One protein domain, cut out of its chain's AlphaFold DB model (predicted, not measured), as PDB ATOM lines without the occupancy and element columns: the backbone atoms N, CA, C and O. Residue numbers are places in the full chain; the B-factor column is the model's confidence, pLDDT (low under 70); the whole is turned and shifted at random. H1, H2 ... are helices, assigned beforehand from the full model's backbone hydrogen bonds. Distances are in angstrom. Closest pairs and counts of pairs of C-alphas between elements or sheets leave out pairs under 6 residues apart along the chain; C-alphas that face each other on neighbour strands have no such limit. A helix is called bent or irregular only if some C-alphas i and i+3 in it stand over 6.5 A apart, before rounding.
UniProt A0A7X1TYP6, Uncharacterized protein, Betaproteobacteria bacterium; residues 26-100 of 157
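What this domain is: This is residues 26 to 100 of the 157 residues of an uncharacterized protein of Betaproteobacteria bacterium (UniProt A0A7X1TYP6). The long helix H1 makes most of the length, and H4 runs back from its residues 32 to 40 as the second arm of a V; H3 crosses H1 near the V's apex, and the loop at residues 58 to 63 sticks out. The printed 75 residues hold four named helices, H1 to H4 in order, and no named strand: all helix, loose, radius of gyration of the C-alphas 15.5 A, spans 49 by 24 by 16 A.

How they stand to each other: H1, residues 28 to 48, touches H3, residues 71 to 78, about perpendicular at 82 degrees; their closest C-alphas, Leu 43 and Pro 72, are 5.8 A apart. H1 touches H4, residues 80 to 93, opposite ways at a steep tilt of 36 degrees, only just past shallow; the closest C-alphas, Leu 39 and Ile 80, are 6.3 A apart. H2, residues 50 to 53, is near H3. Every O i to N i+4 pair is within hydrogen-bond range in H3 and H4, 15 of 17 in H1; H2 is too short for one.

Where its parts are: H1 spans 32.1 A from C-alpha 28 at (199.595, 192.883, 120.081); it is irregular, C-alphas 45 and 48 being 7.3 A apart. H4 spans 19.9 A, ending at C-alpha 93, (208.878, 191.843, 110.860).

The domain as a whole: The printed part has no cut. The link from H2 to H3 is long, 17 residues. Residues 46 to 69 have pLDDT under 70.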
ATOM      1  N   TRP A  26     203.985 194.070 125.493       84.25
ATOM      2  CA  TRP A  26     202.526 194.102 125.625       84.25
ATOM      3  C   TRP A  26     201.858 193.238 124.553       84.25
ATOM      4  O   TRP A  26     202.457 193.050 123.487       84.25
ATOM      5  N   PRO A  27     200.634 192.742 124.812       88.31
ATOM      6  CA  PRO A  27     199.866 192.019 123.812       88.31
ATOM      7  C   PRO A  27     199.691 192.843 122.538       88.31
ATOM      8  O   PRO A  27     199.554 194.069 122.609       88.31
ATOM      9  N   GLN A  28     199.666 192.197 121.374       85.38
ATOM     10  CA  GLN A  28     199.595 192.883 120.081       85.38
ATOM     11  C   GLN A  28     198.384 193.820 119.980       85.38
ATOM     12  O   GLN A  28     198.546 194.955 119.541       85.38
ATOM     13  N   ALA A  29     197.216 193.387 120.460       85.50
ATOM     14  CA  ALA A  29     196.006 194.211 120.489       85.50
ATOM     15  C   ALA A  29     196.176 195.485 121.338       85.50
ATOM     16  O   ALA A  29     195.693 196.556 120.976       85.50
ATOM     17  N   GLU A  30     196.908 195.395 122.450       86.50
ATOM     18  CA  GLU A  30     197.149 196.547 123.318       86.50
ATOM     19  C   GLU A  30     198.240 197.465 122.741       86.50
ATOM     20  O   GLU A  30     198.118 198.688 122.813       86.50
ATOM     21  N   ARG A  31     199.267 196.901 122.083       85.94
ATOM     22  CA  ARG A  31     200.254 197.675 121.306       85.94
ATOM     23  C   ARG A  31     199.577 198.478 120.196       85.94
ATOM     24  O   ARG A  31     199.851 199.667 120.064       85.94
ATOM     25  N   ASP A  32     198.683 197.838 119.443       87.50
ATOM     26  CA  ASP A  32     197.888 198.458 118.380       87.50
ATOM     27  C   ASP A  32     197.076 199.642 118.921       87.50
ATOM     28  O   ASP A  32     197.229 200.781 118.463       87.50
ATOM     29  N   ARG A  33     196.290 199.387 119.972       90.38
ATOM     30  CA  ARG A  33     195.466 200.397 120.638       90.38
ATOM     31  C   ARG A  33     196.286 201.594 121.116       90.38
ATOM     32  O   ARG A  33     195.902 202.738 120.867       90.38
ATOM     33  N   LEU A  34     197.391 201.353 121.819       88.12
ATOM     34  CA  LEU A  34     198.185 202.418 122.435       88.12
ATOM     35  C   LEU A  34     198.983 203.210 121.406       88.12
ATOM     36  O   LEU A  34     199.087 204.429 121.535       88.12
ATOM     37  N   LEU A  35     199.467 202.559 120.346       88.38
ATOM     38  CA  LEU A  35     200.098 203.254 119.232       88.38
ATOM     39  C   LEU A  35     199.101 204.184 118.531       88.38
ATOM     40  O   LEU A  35     199.405 205.359 118.338       88.38
ATOM     41  N   ARG A  36     197.893 203.702 118.206       89.12
ATOM     42  CA  ARG A  36     196.841 204.544 117.605       89.12
ATOM     43  C   ARG A  36     196.479 205.724 118.500       89.12
ATOM     44  O   ARG A  36     196.451 206.857 118.025       89.12
ATOM     45  N   ALA A  37     196.265 205.474 119.792       88.75
ATOM     46  CA  ALA A  37     195.961 206.524 120.760       88.75
ATOM     47  C   ALA A  37     197.084 207.571 120.845       88.75
ATOM     48  O   ALA A  37     196.808 208.768 120.881       88.75
ATOM     49  N   GLN A  38     198.349 207.144 120.816       86.69
ATOM     50  CA  GLN A  38     199.496 208.049 120.844       86.69
ATOM     51  C   GLN A  38     199.625 208.883 119.563       86.69
ATOM     52  O   GLN A  38     199.947 210.073 119.642       86.69
ATOM     53  N   LEU A  39     199.375 208.290 118.391       86.50
ATOM     54  CA  LEU A  39     199.365 209.015 117.118       86.50
ATOM     55  C   LEU A  39     198.248 210.065 117.102       86.50
ATOM     56  O   LEU A  39     198.512 211.226 116.793       86.50
ATOM     57  N   GLN A  40     197.041 209.700 117.545       85.69
ATOM     58  CA  GLN A  40     195.923 210.637 117.669       85.69
ATOM     59  C   GLN A  40     196.230 211.766 118.660       85.69
ATOM     60  O   GLN A  40     196.106 212.934 118.319       85.69
ATOM     61  N   ALA A  41     196.740 211.448 119.853       84.81
ATOM     62  CA  ALA A  41     197.094 212.459 120.848       84.81
ATOM     63  C   ALA A  41     198.236 213.381 120.386       84.81
ATOM     64  O   ALA A  41     198.345 214.524 120.833       84.81
ATOM     65  N   THR A  42     199.141 212.891 119.536       83.38
ATOM     66  CA  THR A  42     200.177 213.723 118.905       83.38
ATOM     67  C   THR A  42     199.559 214.695 117.904       83.38
ATOM     68  O   THR A  42     199.912 215.873 117.926       83.38
ATOM     69  N   LEU A  43     198.604 214.225 117.098       80.25
ATOM     70  CA  LEU A  43     197.865 215.045 116.141       80.25
ATOM     71  C   LEU A  43     197.006 216.117 116.827       80.25
ATOM     72  O   LEU A  43     197.016 217.283 116.438       80.25
ATOM     73  N   ASP A  44     196.295 215.746 117.889       81.19
ATOM     74  CA  ASP A  44     195.440 216.675 118.631       81.19
ATOM     75  C   ASP A  44     196.270 217.786 119.299       81.19
ATOM     76  O   ASP A  44     195.858 218.944 119.362       81.19
ATOM     77  N   ARG A  45     197.494 217.464 119.743       75.88
ATOM     78  CA  ARG A  45     198.447 218.449 120.284       75.88
ATOM     79  C   ARG A  45     199.069 219.342 119.208       75.88
ATOM     80  O   ARG A  45     199.504 220.448 119.530       75.88
ATOM     81  N   SER A  46     199.100 218.912 117.946       69.00
ATOM     82  CA  SER A  46     199.651 219.690 116.830       69.00
ATOM     83  C   SER A  46     198.642 220.605 116.138       69.00
ATOM     84  O   SER A  46     198.963 221.229 115.127       69.00
ATOM     85  N   VAL A  47     197.437 220.773 116.693       56.66
ATOM     86  CA  VAL A  47     196.414 221.695 116.162       56.66
ATOM     87  C   VAL A  47     196.914 223.155 116.092       56.66
ATOM     88  O   VAL A  47     196.451 223.916 115.249       56.66
ATOM     89  N   GLY A  48     197.955 223.532 116.848       52.31
ATOM     90  CA  GLY A  48     198.644 224.829 116.707       52.31
ATOM     91  C   GLY A  48     199.680 224.927 115.568       52.31
ATOM     92  O   GLY A  48     200.194 226.009 115.291       52.31
ATOM     93  N   THR A  49     200.027 223.818 114.909       50.94
ATOM     94  CA  THR A  49     201.046 223.753 113.842       50.94
ATOM     95  C   THR A  49     200.430 223.789 112.438       50.94
ATOM     96  O   THR A  49     201.102 224.208 111.494       50.94
ATOM     97  N   ARG A  50     199.140 223.448 112.297       48.97
ATOM     98  CA  ARG A  50     198.398 223.451 111.019       48.97
ATOM     99  C   ARG A  50     198.370 224.810 110.316       48.97
ATOM    100  O   ARG A  50     198.612 224.870 109.114       48.97
ATOM    101  N   GLU A  51     198.161 225.905 111.049       49.84
ATOM    102  CA  GLU A  51     198.186 227.263 110.469       49.84
ATOM    103  C   GLU A  51     199.581 227.683 109.982       49.84
ATOM    104  O   GLU A  51     199.703 228.489 109.057       49.84
ATOM    105  N   ARG A  52     200.649 227.134 110.578       47.88
ATOM    106  CA  ARG A  52     202.028 227.407 110.150       47.88
ATOM    107  C   ARG A  52     202.409 226.583 108.923       47.88
ATOM    108  O   ARG A  52     203.038 227.127 108.026       47.88
ATOM    109  N   PHE A  53     201.992 225.318 108.838       46.91
ATOM    110  CA  PHE A  53     202.334 224.443 107.710       46.91
ATOM    111  C   PHE A  53     201.601 224.786 106.409       46.91
ATOM    112  O   PHE A  53     202.222 224.736 105.348       46.91
ATOM    113  N   ALA A  54     200.340 225.231 106.472       50.62
ATOM    114  CA  ALA A  54     199.619 225.704 105.285       50.62
ATOM    115  C   ALA A  54     200.302 226.909 104.599       50.62
ATOM    116  O   ALA A  54     200.073 227.152 103.420       50.62
ATOM    117  N   LYS A  55     201.166 227.643 105.317       47.09
ATOM    118  CA  LYS A  55     202.003 228.721 104.763       47.09
ATOM    119  C   LYS A  55     203.373 228.263 104.249       47.09
ATOM    120  O   LYS A  55     204.038 229.047 103.584       47.09
ATOM    121  N   VAL A  56     203.821 227.053 104.590       46.47
ATOM    122  CA  VAL A  56     205.184 226.565 104.303       46.47
ATOM    123  C   VAL A  56     205.223 225.643 103.084       46.47
ATOM    124  O   VAL A  56     206.242 225.596 102.401       46.47
ATOM    125  N   ILE A  57     204.125 224.957 102.752       46.16
ATOM    126  CA  ILE A  57     204.037 224.160 101.519       46.16
ATOM    127  C   ILE A  57     203.639 225.081 100.355       46.16
ATOM    128  O   ILE A  57     202.505 225.075  99.881       46.16
ATOM    129  N   ASP A  58     204.589 225.905  99.921       44.41
ATOM    130  CA  ASP A  58     204.563 226.543  98.607       44.41
ATOM    131  C   ASP A  58     205.036 225.505  97.565       44.41
ATOM    132  O   ASP A  58     206.152 224.985  97.689       44.41
ATOM    133  N   PRO A  59     204.226 225.156  96.546       45.06
ATOM    134  CA  PRO A  59     204.584 224.146  95.547       45.06
ATOM    135  C   PRO A  59     205.803 224.509  94.677       45.06
ATOM    136  O   PRO A  59     206.250 223.669  93.893       45.06
ATOM    137  N   VAL A  60     206.351 225.724  94.792       45.38
ATOM    138  CA  VAL A  60     207.475 226.202  93.970       45.38
ATOM    139  C   VAL A  60     208.852 225.810  94.527       45.38
ATOM    140  O   VAL A  60     209.811 225.741  93.759       45.38
ATOM    141  N   ASN A  61     208.988 225.483  95.816       41.88
ATOM    142  CA  ASN A  61     210.308 225.314  96.438       41.88
ATOM    143  C   ASN A  61     210.637 223.845  96.775       41.88
ATOM    144  O   ASN A  61     210.650 223.439  97.935       41.88
ATOM    145  N   ARG A  62     210.905 223.031  95.742       43.31
ATOM    146  CA  ARG A  62     211.339 221.618  95.876       43.31
ATOM    147  C   ARG A  62     212.729 221.429  96.500       43.31
ATOM    148  O   ARG A  62     213.053 220.304  96.863       43.31
ATOM    149  N   ASP A  63     213.506 222.501  96.641       45.75
ATOM    150  CA  ASP A  63     214.869 222.470  97.186       45.75
ATOM    151  C   ASP A  63     214.933 222.884  98.666       45.75
ATOM    152  O   ASP A  63     216.009 222.915  99.268       45.75
ATOM    153  N   ALA A  64     213.785 223.192  99.283       42.78
ATOM    154  CA  ALA A  64     213.720 223.424 100.714       42.78
ATOM    155  C   ALA A  64     214.055 222.116 101.443       42.78
ATOM    156  O   ALA A  64     213.386 221.099 101.251       42.78
ATOM    157  N   ALA A  65     215.114 222.161 102.258       41.31
ATOM    158  CA  ALA A  65     215.499 221.111 103.190       41.31
ATOM    159  C   ALA A  65     214.247 220.454 103.776       41.31
ATOM    160  O   ALA A  65     213.358 221.171 104.241       41.31
ATOM    161  N   TRP A  66     214.179 219.118 103.704       44.81
ATOM    162  CA  TRP A  66     213.108 218.326 104.303       44.81
ATOM    163  C   TRP A  66     212.777 218.956 105.657       44.81
ATOM    164  O   TRP A  66     213.677 218.999 106.502       44.81
ATOM    165  N   PRO A  67     211.574 219.537 105.843       50.16
ATOM    166  CA  PRO A  67     211.258 220.188 107.101       50.16
ATOM    167  C   PRO A  67     211.466 219.128 108.166       50.16
ATOM    168  O   PRO A  67     211.014 218.003 107.939       50.16
ATOM    169  N   ASP A  68     212.195 219.459 109.240       51.75
ATOM    170  CA  ASP A  68     212.446 218.562 110.370       51.75
ATOM    171  C   ASP A  68     211.210 217.686 110.561       51.75
ATOM    172  O   ASP A  68     210.142 218.199 110.915       51.75
ATOM    173  N   LEU A  69     211.316 216.408 110.172       59.19
ATOM    174  CA  LEU A  69     210.176 215.500 110.064       59.19
ATOM    175  C   LEU A  69     209.751 215.146 111.483       59.19
ATOM    176  O   LEU A  69     210.076 214.094 112.029       59.19
ATOM    177  N   THR A  70     209.063 216.083 112.120       70.38
ATOM    178  CA  THR A  70     208.482 215.882 113.429       70.38
ATOM    179  C   THR A  70     207.306 214.926 113.281       70.38
ATOM    180  O   THR A  70     206.626 214.894 112.251       70.38
ATOM    181  N   TRP A  71     207.056 214.140 114.325       70.25
ATOM    182  CA  TRP A  71     205.928 213.209 114.369       70.25
ATOM    183  C   TRP A  71     204.598 213.828 113.902       70.25
ATOM    184  O   TRP A  71     203.934 213.198 113.084       70.25
ATOM    185  N   PRO A  72     204.225 215.059 114.310       75.00
ATOM    186  CA  PRO A  72     203.055 215.745 113.766       75.00
ATOM    187  C   PRO A  72     203.026 215.874 112.242       75.00
ATOM    188  O   PRO A  72     202.015 215.556 111.625       75.00
ATOM    189  N   THR A  73     204.129 216.308 111.629       71.81
ATOM    190  CA  THR A  73     204.223 216.521 110.178       71.81
ATOM    191  C   THR A  73     204.077 215.208 109.416       71.81
ATOM    192  O   THR A  73     203.401 215.161 108.392       71.81
ATOM    193  N   LEU A  74     204.662 214.126 109.940       70.56
ATOM    194  CA  LEU A  74     204.504 212.781 109.384       70.56
ATOM    195  C   LEU A  74     203.057 212.282 109.490       70.56
ATOM    196  O   LEU A  74     202.538 211.713 108.531       70.56
ATOM    197  N   ILE A  75     202.398 212.518 110.627       76.81
ATOM    198  CA  ILE A  75     201.001 212.119 110.841       76.81
ATOM    199  C   ILE A  75     200.058 212.903 109.920       76.81
ATOM    200  O   ILE A  75     199.182 212.292 109.315       76.81
ATOM    201  N   ASP A  76     200.238 214.219 109.777       73.25
ATOM    202  CA  ASP A  76     199.421 215.043 108.873       73.25
ATOM    203  C   ASP A  76     199.656 214.671 107.392       73.25
ATOM    204  O   ASP A  76     198.705 214.649 106.614       73.25
ATOM    205  N   ALA A  77     200.893 214.346 106.990       73.50
ATOM    206  CA  ALA A  77     201.223 214.013 105.600       73.50
ATOM    207  C   ALA A  77     200.769 212.607 105.173       73.50
ATOM    208  O   ALA A  77     200.326 212.421 104.041       73.50
ATOM    209  N   MET A  78     200.907 211.606 106.049       77.31
ATOM    210  CA  MET A  78     200.610 210.202 105.728       77.31
ATOM    211  C   MET A  78     199.236 209.744 106.234       77.31
ATOM    212  O   MET A  78     198.697 208.756 105.738       77.31
ATOM    213  N   GLY A  79     198.670 210.438 107.220       80.38
ATOM    214  CA  GLY A  79     197.510 209.980 107.974       80.38
ATOM    215  C   GLY A  79     197.879 208.954 109.050       80.38
ATOM    216  O   GLY A  79     198.848 208.196 108.934       80.38
ATOM    217  N   ILE A  80     197.070 208.913 110.113       82.12
ATOM    218  CA  ILE A  80     197.273 208.008 111.257       82.12
ATOM    219  C   ILE A  80     197.287 206.547 110.806       82.12
ATOM    220  O   ILE A  80     198.163 205.802 111.231       82.12
ATOM    221  N   ASP A  81     196.366 206.143 109.930       84.69
ATOM    222  CA  ASP A  81     196.223 204.742 109.526       84.69
ATOM    223  C   ASP A  81     197.429 204.214 108.744       84.69
ATOM    224  O   ASP A  81     197.887 203.103 109.009       84.69
ATOM    225  N   ALA A  82     197.989 205.003 107.820       79.88
ATOM    226  CA  ALA A  82     199.138 204.573 107.024       79.88
ATOM    227  C   ALA A  82     200.420 204.508 107.866       79.88
ATOM    228  O   ALA A  82     201.194 203.554 107.756       79.88
ATOM    229  N   LEU A  83     200.632 205.498 108.739       82.25
ATOM    230  CA  LEU A  83     201.779 205.512 109.645       82.25
ATOM    231  C   LEU A  83     201.685 204.377 110.671       82.25
ATOM    232  O   LEU A  83     202.667 203.677 110.919       82.25
ATOM    233  N   HIS A  84     200.494 204.160 111.227       87.81
ATOM    234  CA  HIS A  84     200.207 203.048 112.123       87.81
ATOM    235  C   HIS A  84     200.493 201.697 111.457       87.81
ATOM    236  O   HIS A  84     201.268 200.909 112.001       87.81
ATOM    237  N   ALA A  85     199.954 201.463 110.257       84.94
ATOM    238  CA  ALA A  85     200.182 200.233 109.506       84.94
ATOM    239  C   ALA A  85     201.674 200.009 109.214       84.94
ATOM    240  O   ALA A  85     202.173 198.899 109.391       84.94
ATOM    241  N   SER A  86     202.414 201.062 108.846       83.88
ATOM    242  CA  SER A  86     203.857 200.972 108.597       83.88
ATOM    243  C   SER A  86     204.655 200.597 109.850       83.88
ATOM    244  O   SER A  86     205.619 199.836 109.753       83.88
ATOM    245  N   ILE A  87     204.286 201.128 111.019       85.19
ATOM    246  CA  ILE A  87     204.950 200.803 112.287       85.19
ATOM    247  C   ILE A  87     204.602 199.373 112.712       85.19
ATOM    248  O   ILE A  87     205.503 198.620 113.081       85.19
ATOM    249  N   MET A  88     203.332 198.971 112.610       85.38
ATOM    250  CA  MET A  88     202.902 197.609 112.938       85.38
ATOM    251  C   MET A  88     203.552 196.572 112.026       85.38
ATOM    252  O   MET A  88     204.074 195.582 112.522       85.38
ATOM    253  N   GLN A  89     203.658 196.844 110.724       85.75
ATOM    254  CA  GLN A  89     204.386 195.980 109.797       85.75
ATOM    255  C   GLN A  89     205.855 195.817 110.214       85.75
ATOM    256  O   GLN A  89     206.401 194.717 110.155       85.75
ATOM    257  N   ARG A  90     206.505 196.894 110.678       83.38
ATOM    258  CA  ARG A  90     207.880 196.832 111.195       83.38
ATOM    259  C   ARG A  90     207.961 195.978 112.466       83.38
ATOM    260  O   ARG A  90     208.875 195.170 112.594       83.38
ATOM    261  N   ILE A  91     207.005 196.129 113.382       82.19
ATOM    262  CA  ILE A  91     206.903 195.324 114.608       82.19
ATOM    263  C   ILE A  91     206.714 193.839 114.273       82.19
ATOM    264  O   ILE A  91     207.411 192.998 114.837       82.19
ATOM    265  N   ASP A  92     205.846 193.526 113.315       82.62
ATOM    266  CA  ASP A  92     205.590 192.154 112.876       82.62
ATOM    267  C   ASP A  92     206.837 191.542 112.217       82.62
ATOM    268  O   ASP A  92     207.181 190.394 112.495       82.62
ATOM    269  N   THR A  93     207.598 192.317 111.430       83.75
ATOM    270  CA  THR A  93     208.878 191.843 110.860       83.75
ATOM    271  C   THR A  93     209.956 191.562 111.905       83.75
ATOM    272  O   THR A  93     210.857 190.770 111.642       83.75
ATOM    273  N   LEU A  94     209.874 192.177 113.090       81.75
ATOM    274  CA  LEU A  94     210.778 191.880 114.205       81.75
ATOM    275  C   LEU A  94     210.401 190.578 114.928       81.75
ATOM    276  O   LEU A  94     211.166 190.126 115.779       81.75
ATOM    277  N   GLY A  95     209.248 189.977 114.610       75.31
ATOM    278  CA  GLY A  95     208.815 188.705 115.186       75.31
ATOM    279  C   GLY A  95     208.661 188.758 116.705       75.31
ATOM    280  O   GLY A  95     208.950 187.773 117.383       75.31
ATOM    281  N   LEU A  96     208.264 189.914 117.256       72.69
ATOM    282  CA  LEU A  96     208.127 190.061 118.701       72.69
ATOM    283  C   LEU A  96     207.037 189.109 119.216       72.69
ATOM    284  O   LEU A  96     205.907 189.179 118.723       72.69
ATOM    285  N   PRO A  97     207.333 188.266 120.223       73.00
ATOM    286  CA  PRO A  97     206.339 187.371 120.794       73.00
ATOM    287  C   PRO A  97     205.168 188.168 121.369       73.00
ATOM    288  O   PRO A  97     205.308 189.348 121.723       73.00
ATOM    289  N   ASP A  98     204.009 187.520 121.451       78.00
ATOM    290  CA  ASP A  98     202.858 188.143 122.083       78.00
ATOM    291  C   ASP A  98     203.099 188.297 123.589       78.00
ATOM    292  O   ASP A  98     203.744 187.470 124.243       78.00
ATOM    293  N   GLY A  99     202.662 189.437 124.100       82.62
ATOM    294  CA  GLY A  99     203.006 189.915 125.426       82.62
ATOM    295  C   GLY A  99     202.040 189.497 126.527       82.62
ATOM    296  O   GLY A  99     201.059 188.804 126.296       82.62
ATOM    297  N   LEU A 100     202.292 189.994 127.739       83.62
ATOM    298  CA  LEU A 100     201.358 189.889 128.869       83.62
ATOM    299  C   LEU A 100     200.785 191.259 129.209       83.62
ATOM    300  O   LEU A 100     201.534 192.250 129.237       83.62
TER     301      LEU A 100